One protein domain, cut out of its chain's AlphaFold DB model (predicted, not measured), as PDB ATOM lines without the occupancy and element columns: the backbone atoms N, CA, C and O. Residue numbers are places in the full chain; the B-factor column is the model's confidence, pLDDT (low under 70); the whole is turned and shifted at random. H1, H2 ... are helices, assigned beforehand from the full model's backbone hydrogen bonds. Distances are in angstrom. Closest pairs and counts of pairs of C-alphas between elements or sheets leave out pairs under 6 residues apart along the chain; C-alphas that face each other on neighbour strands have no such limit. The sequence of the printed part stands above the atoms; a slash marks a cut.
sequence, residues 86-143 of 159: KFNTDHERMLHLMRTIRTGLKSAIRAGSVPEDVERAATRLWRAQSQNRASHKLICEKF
ATOM      1  N   LYS A  86     253.433 179.232 179.136       80.31
ATOM      2  CA  LYS A  86     252.022 179.272 178.718       80.31
ATOM      3  C   LYS A  86     251.629 178.116 177.793       80.31
ATOM      4  O   LYS A  86     250.461 177.762 177.782       80.31
ATOM      5  N   PHE A  87     252.573 177.519 177.065       82.38
ATOM      6  CA  PHE A  87     252.293 176.424 176.127       82.38
ATOM      7  C   PHE A  87     252.199 175.042 176.789       82.38
ATOM      8  O   PHE A  87     252.076 174.028 176.109       82.38
ATOM      9  N   ASN A  88     252.268 174.974 178.120       89.38
ATOM     10  CA  ASN A  88     252.119 173.724 178.850       89.38
ATOM     11  C   ASN A  88     250.639 173.296 178.897       89.38
ATOM     12  O   ASN A  88     249.861 173.796 179.713       89.38
ATOM     13  N   THR A  89     250.277 172.341 178.039       92.75
ATOM     14  CA  THR A  89     248.914 171.804 177.890       92.75
ATOM     15  C   THR A  89     248.380 171.152 179.168       92.75
ATOM     16  O   THR A  89     247.208 171.321 179.505       92.75
ATOM     17  N   ASP A  90     249.230 170.469 179.939       94.88
ATOM     18  CA  ASP A  90     248.838 169.875 181.222       94.88
ATOM     19  C   ASP A  90     248.459 170.945 182.248       94.88
ATOM     20  O   ASP A  90     247.496 170.783 183.003       94.88
ATOM     21  N   HIS A  91     249.191 172.060 182.272       95.25
ATOM     22  CA  HIS A  91     248.866 173.181 183.145       95.25
ATOM     23  C   HIS A  91     247.554 173.859 182.726       95.25
ATOM     24  O   HIS A  91     246.723 174.171 183.580       95.25
ATOM     25  N   GLU A  92     247.325 174.039 181.424       95.31
ATOM     26  CA  GLU A  92     246.060 174.563 180.901       95.31
ATOM     27  C   GLU A  92     244.870 173.672 181.289       95.31
ATOM     28  O   GLU A  92     243.871 174.163 181.832       95.31
ATOM     29  N   ARG A  93     245.005 172.352 181.107       96.75
ATOM     30  CA  ARG A  93     244.008 171.362 181.530       96.75
ATOM     31  C   ARG A  93     243.724 171.451 183.029       96.75
ATOM     32  O   ARG A  93     242.559 171.508 183.425       96.75
ATOM     33  N   MET A  94     244.766 171.530 183.856       97.56
ATOM     34  CA  MET A  94     244.631 171.659 185.309       97.56
ATOM     35  C   MET A  94     243.833 172.917 185.681       97.56
ATOM     36  O   MET A  94     242.932 172.860 186.521       97.56
ATOM     37  N   LEU A  95     244.118 174.059 185.043       96.31
ATOM     38  CA  LEU A  95     243.388 175.311 185.268       96.31
ATOM     39  C   LEU A  95     241.922 175.222 184.827       96.31
ATOM     40  O   LEU A  95     241.051 175.804 185.480       96.31
ATOM     41  N   HIS A  96     241.632 174.524 183.729       97.69
ATOM     42  CA  HIS A  96     240.262 174.276 183.291       97.69
ATOM     43  C   HIS A  96     239.495 173.426 184.313       97.69
ATOM     44  O   HIS A  96     238.481 173.887 184.840       97.69
ATOM     45  N   LEU A  97     240.025 172.255 184.684       98.31
ATOM     46  CA  LEU A  97     239.401 171.354 185.659       98.31
ATOM     47  C   LEU A  97     239.163 172.046 187.007       98.31
ATOM     48  O   LEU A  97     238.062 171.992 187.555       98.31
ATOM     49  N   MET A  98     240.161 172.776 187.514       98.25
ATOM     50  CA  MET A  98     240.036 173.525 188.768       98.25
ATOM     51  C   MET A  98     238.918 174.570 188.732       98.25
ATOM     52  O   MET A  98     238.244 174.773 189.745       98.25
ATOM     53  N   ARG A  99     238.708 175.247 187.595       98.12
ATOM     54  CA  ARG A  99     237.602 176.203 187.438       98.12
ATOM     55  C   ARG A  99     236.254 175.489 187.474       98.12
ATOM     56  O   ARG A  99     235.391 175.906 188.242       98.12
ATOM     57  N   THR A 100     236.100 174.412 186.708       97.88
ATOM     58  CA  THR A 100     234.861 173.622 186.641       97.88
ATOM     59  C   THR A 100     234.474 173.071 188.014       97.88
ATOM     60  O   THR A 100     233.379 173.346 188.506       97.88
ATOM     61  N   ILE A 101     235.411 172.408 188.697       98.44
ATOM     62  CA  ILE A 101     235.212 171.840 190.040       98.44
ATOM     63  C   ILE A 101     234.852 172.925 191.055       98.44
ATOM     64  O   ILE A 101     233.928 172.760 191.851       98.44
ATOM     65  N   ARG A 102     235.556 174.067 191.034       98.19
ATOM     66  CA  ARG A 102     235.276 175.181 191.952       98.19
ATOM     67  C   ARG A 102     233.868 175.734 191.756       98.19
ATOM     68  O   ARG A 102     233.214 176.045 192.748       98.19
ATOM     69  N   THR A 103     233.414 175.872 190.513       97.88
ATOM     70  CA  THR A 103     232.049 176.315 190.206       97.88
ATOM     71  C   THR A 103     231.018 175.310 190.719       97.88
ATOM     72  O   THR A 103     230.093 175.718 191.423       97.88
ATOM     73  N   GLY A 104     231.216 174.013 190.455       97.38
ATOM     74  CA  GLY A 104     230.339 172.941 190.938       97.38
ATOM     75  C   GLY A 104     230.229 172.909 192.464       97.38
ATOM     76  O   GLY A 104     229.130 173.006 193.007       97.38
ATOM     77  N   LEU A 105     231.369 172.897 193.165       97.81
ATOM     78  CA  LEU A 105     231.411 172.911 194.631       97.81
ATOM     79  C   LEU A 105     230.756 174.160 195.221       97.81
ATOM     80  O   LEU A 105     229.957 174.048 196.142       97.81
ATOM     81  N   LYS A 106     231.040 175.356 194.688       97.81
ATOM     82  CA  LYS A 106     230.410 176.593 195.179       97.81
ATOM     83  C   LYS A 106     228.894 176.591 195.004       97.81
ATOM     84  O   LYS A 106     228.191 177.108 195.868       97.81
ATOM     85  N   SER A 107     228.407 176.044 193.892       97.56
ATOM     86  CA  SER A 107     226.972 175.889 193.652       97.56
ATOM     87  C   SER A 107     226.345 174.949 194.687       97.56
ATOM     88  O   SER A 107     225.380 175.320 195.353       97.56
ATOM     89  N   ALA A 108     226.955 173.780 194.902       97.25
ATOM     90  CA  ALA A 108     226.478 172.781 195.856       97.25
ATOM     91  C   ALA A 108     226.520 173.272 197.319       97.25
ATOM     92  O   ALA A 108     225.575 173.014 198.072       97.25
ATOM     93  N   ILE A 109     227.566 174.018 197.701       97.50
ATOM     94  CA  ILE A 109     227.697 174.672 199.016       97.50
ATOM     95  C   ILE A 109     226.565 175.683 199.216       97.50
ATOM     96  O   ILE A 109     225.871 175.638 200.224       97.50
ATOM     97  N   ARG A 110     226.314 176.562 198.233       97.25
ATOM     98  CA  ARG A 110     225.222 177.549 198.314       97.25
ATOM     99  C   ARG A 110     223.850 176.885 198.458       97.25
ATOM    100  O   ARG A 110     222.980 177.440 199.117       97.25
ATOM    101  N   ALA A 111     223.666 175.719 197.847       96.75
ATOM    102  CA  ALA A 111     222.437 174.939 197.957       96.75
ATOM    103  C   ALA A 111     222.283 174.203 199.305       96.75
ATOM    104  O   ALA A 111     221.277 173.527 199.498       96.75
ATOM    105  N   GLY A 112     223.264 174.278 200.215       96.00
ATOM    106  CA  GLY A 112     223.235 173.578 201.505       96.00
ATOM    107  C   GLY A 112     223.375 172.057 201.392       96.00
ATOM    108  O   GLY A 112     223.015 171.333 202.311       96.00
ATOM    109  N   SER A 113     223.870 171.560 200.253       94.00
ATOM    110  CA  SER A 113     223.914 170.123 199.936       94.00
ATOM    111  C   SER A 113     225.253 169.447 200.246       94.00
ATOM    112  O   SER A 113     225.393 168.246 200.022       94.00
ATOM    113  N   VAL A 114     226.238 170.214 200.726       97.88
ATOM    114  CA  VAL A 114     227.619 169.768 200.950       97.88
ATOM    115  C   VAL A 114     227.877 169.617 202.453       97.88
ATOM    116  O   VAL A 114     227.626 170.564 203.196       97.88
ATOM    117  N   PRO A 115     228.404 168.467 202.913       98.25
ATOM    118  CA  PRO A 115     228.833 168.293 204.295       98.25
ATOM    119  C   PRO A 115     229.913 169.301 204.712       98.25
ATOM    120  O   PRO A 115     230.797 169.658 203.929       98.25
ATOM    121  N   GLU A 116     229.881 169.728 205.974       97.88
ATOM    122  CA  GLU A 116     230.772 170.774 206.494       97.88
ATOM    123  C   GLU A 116     232.267 170.416 206.344       97.88
ATOM    124  O   GLU A 116     233.115 171.263 206.058       97.88
ATOM    125  N   ASP A 117     232.625 169.142 206.504       98.31
ATOM    126  CA  ASP A 117     234.005 168.678 206.366       98.31
ATOM    127  C   ASP A 117     234.522 168.756 204.920       98.31
ATOM    128  O   ASP A 117     235.696 169.095 204.710       98.31
ATOM    129  N   VAL A 118     233.648 168.525 203.938       98.62
ATOM    130  CA  VAL A 118     233.920 168.693 202.504       98.62
ATOM    131  C   VAL A 118     234.096 170.174 202.172       98.62
ATOM    132  O   VAL A 118     235.056 170.534 201.487       98.62
ATOM    133  N   GLU A 119     233.250 171.058 202.706       98.56
ATOM    134  CA  GLU A 119     233.398 172.511 202.530       98.56
ATOM    135  C   GLU A 119     234.728 173.023 203.114       98.56
ATOM    136  O   GLU A 119     235.476 173.765 202.457       98.56
ATOM    137  N   ARG A 120     235.096 172.564 204.317       98.56
ATOM    138  CA  ARG A 120     236.407 172.870 204.910       98.56
ATOM    139  C   ARG A 120     237.556 172.352 204.040       98.56
ATOM    140  O   ARG A 120     238.562 173.051 203.890       98.56
ATOM    141  N   ALA A 121     237.435 171.158 203.457       98.75
ATOM    142  CA  ALA A 121     238.437 170.607 202.541       98.75
ATOM    143  C   ALA A 121     238.565 171.428 201.246       98.75
ATOM    144  O   ALA A 121     239.680 171.735 200.818       98.75
ATOM    145  N   ALA A 122     237.447 171.873 200.672       98.69
ATOM    146  CA  ALA A 122     237.437 172.737 199.493       98.69
ATOM    147  C   ALA A 122     238.131 174.077 199.776       98.69
ATOM    148  O   ALA A 122     238.953 174.548 198.983       98.69
ATOM    149  N   THR A 123     237.885 174.652 200.954       98.44
ATOM    150  CA  THR A 123     238.539 175.888 201.400       98.44
ATOM    151  C   THR A 123     240.056 175.718 201.538       98.44
ATOM    152  O   THR A 123     240.814 176.593 201.102       98.44
ATOM    153  N   ARG A 124     240.529 174.582 202.074       98.69
ATOM    154  CA  ARG A 124     241.970 174.260 202.126       98.69
ATOM    155  C   ARG A 124     242.588 174.197 200.732       98.69
ATOM    156  O   ARG A 124     243.640 174.803 200.520       98.69
ATOM    157  N   LEU A 125     241.915 173.553 199.779       98.75
ATOM    158  CA  LEU A 125     242.383 173.471 198.396       98.75
ATOM    159  C   LEU A 125     242.503 174.861 197.762       98.75
ATOM    160  O   LEU A 125     243.527 175.191 197.163       98.75
ATOM    161  N   TRP A 126     241.494 175.718 197.929       98.62
ATOM    162  CA  TRP A 126     241.528 177.083 197.395       98.62
ATOM    163  C   TRP A 126     242.639 177.928 198.013       98.62
ATOM    164  O   TRP A 126     243.281 178.712 197.308       98.62
ATOM    165  N   ARG A 127     242.899 177.759 199.313       98.50
ATOM    166  CA  ARG A 127     244.020 178.415 199.988       98.50
ATOM    167  C   ARG A 127     245.361 177.938 199.428       98.50
ATOM    168  O   ARG A 127     246.199 178.781 199.114       98.50
ATOM    169  N   ALA A 128     245.544 176.630 199.255       98.56
ATOM    170  CA  ALA A 128     246.767 176.056 198.694       98.56
ATOM    171  C   ALA A 128     247.018 176.539 197.253       98.56
ATOM    172  O   ALA A 128     248.127 176.963 196.925       98.56
ATOM    173  N   GLN A 129     245.976 176.585 196.417       98.19
ATOM    174  CA  GLN A 129     246.047 177.147 195.064       98.19
ATOM    175  C   GLN A 129     246.448 178.632 195.078       98.19
ATOM    176  O   GLN A 129     247.303 179.059 194.299       98.19
ATOM    177  N   SER A 130     245.853 179.430 195.972       97.88
ATOM    178  CA  SER A 130     246.181 180.855 196.112       97.88
ATOM    179  C   SER A 130     247.643 181.065 196.522       97.88
ATOM    180  O   SER A 130     248.356 181.866 195.916       97.88
ATOM    181  N   GLN A 131     248.128 180.286 197.493       97.94
ATOM    182  CA  GLN A 131     249.521 180.330 197.953       97.94
ATOM    183  C   GLN A 131     250.517 179.922 196.864       97.94
ATOM    184  O   GLN A 131     251.577 180.539 196.736       97.94
ATOM    185  N   ASN A 132     250.168 178.911 196.064       97.81
ATOM    186  CA  ASN A 132     250.959 178.493 194.916       97.81
ATOM    187  C   ASN A 132     251.091 179.634 193.894       97.81
ATOM    188  O   ASN A 132     252.207 180.012 193.539       97.81
ATOM    189  N   ARG A 133     249.969 180.267 193.515       95.81
ATOM    190  CA  ARG A 133     249.956 181.414 192.591       95.81
ATOM    191  C   ARG A 133     250.759 182.602 193.126       95.81
ATOM    192  O   ARG A 133     251.517 183.209 192.372       95.81
ATOM    193  N   ALA A 134     250.607 182.932 194.407       96.50
ATOM    194  CA  ALA A 134     251.361 184.012 195.041       96.50
ATOM    195  C   ALA A 134     252.871 183.726 195.036       96.50
ATOM    196  O   ALA A 134     253.660 184.595 194.676       96.50
ATOM    197  N   SER A 135     253.267 182.490 195.357       96.12
ATOM    198  CA  SER A 135     254.675 182.076 195.320       96.12
ATOM    199  C   SER A 135     255.246 182.142 193.904       96.12
ATOM    200  O   SER A 135     256.346 182.652 193.723       96.12
ATOM    201  N   HIS A 136     254.492 181.693 192.896       94.25
ATOM    202  CA  HIS A 136     254.909 181.791 191.498       94.25
ATOM    203  C   HIS A 136     255.137 183.250 191.075       94.25
ATOM    204  O   HIS A 136     256.174 183.553 190.497       94.25
ATOM    205  N   LYS A 137     254.233 184.171 191.446       93.44
ATOM    206  CA  LYS A 137     254.397 185.607 191.163       93.44
ATOM    207  C   LYS A 137     255.699 186.163 191.750       93.44
ATOM    208  O   LYS A 137     256.423 186.856 191.049       93.44
ATOM    209  N   LEU A 138     256.003 185.848 193.011       94.31
ATOM    210  CA  LEU A 138     257.228 186.313 193.674       94.31
ATOM    211  C   LEU A 138     258.497 185.747 193.020       94.31
ATOM    212  O   LEU A 138     259.502 186.443 192.921       94.31
ATOM    213  N   ILE A 139     258.449 184.497 192.551       94.25
ATOM    214  CA  ILE A 139     259.557 183.875 191.817       94.25
ATOM    215  C   ILE A 139     259.772 184.571 190.470       94.25
ATOM    216  O   ILE A 139     260.913 184.871 190.124       94.25
ATOM    217  N   CYS A 140     258.699 184.850 189.724       92.31
ATOM    218  CA  CYS A 140     258.795 185.596 188.471       92.31
ATOM    219  C   CYS A 140     259.397 186.986 188.704       92.31
ATOM    220  O   CYS A 140     260.324 187.355 187.994       92.31
ATOM    221  N   GLU A 141     258.932 187.709 189.726       93.19
ATOM    222  CA  GLU A 141     259.431 189.049 190.059       93.19
ATOM    223  C   GLU A 141     260.928 189.049 190.392       93.19
ATOM    224  O   GLU A 141     261.663 189.927 189.955       93.19
ATOM    225  N   LYS A 142     261.408 188.027 191.112       93.38
ATOM    226  CA  LYS A 142     262.831 187.865 191.444       93.38
ATOM    227  C   LYS A 142     263.728 187.773 190.201       93.38
ATOM    228  O   LYS A 142     264.868 188.224 190.253       93.38
ATOM    229  N   PHE A 143     263.264 187.112 189.141       92.75
ATOM    230  CA  PHE A 143     264.088 186.788 187.969       92.75
ATOM    231  C   PHE A 143     263.838 187.684 186.763       92.75
ATOM    232  O   PHE A 143     264.699 187.801 185.896       92.75
TER     233      PHE A 143
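AT A GLANCE: This is residues 86 to 143 of the 159 residues of an uncharacterized protein of Streptomyces lydicus (UniProt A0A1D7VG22). Two long helices, H2 and H1, are joined by a tight turn and open from it as a V. They come close only near the turn, and their far arms, residues 130 to 143 of H2 and 89 to 97 of H1, stand free. The printed part has 58 residues with two named helices, H1 then H2, and no named strand; its class is all helix. It is loose, with a radius of gyration of the C-alphas of 14.3 A, and spans 45 by 22 by 13 A, a rod in outline.

IN THESE COORDINATES: H2, the longest helix, holds residues 116 to 143 and measures 41.3 A from C-alpha 116 at (230.772, 170.774, 206.494) to C-alpha 143 at (264.088, 186.788, 187.969). H1 holds residues 89 to 110 and measures 31.8 A, beginning with C-alpha 89 at (248.914, 171.804, 177.890).

HOW THE PARTS SIT: H2 and H1 are close but not clearly touching; their closest C-alphas, those of Glu 119 and Ile 109, are 7.0 A apart. They run opposite ways at a steep tilt of 36 degrees, only just past shallow. In H1 and H2 every O i to N i+4 pair is within hydrogen-bond range.

THE WHOLE: The two C-alphas farthest apart, those of Ser 113 and Phe 143, are 45.1 A apart. The printed part has no cut, the link from H1 to H2 is tight, and no printed residue has a pLDDT under 70.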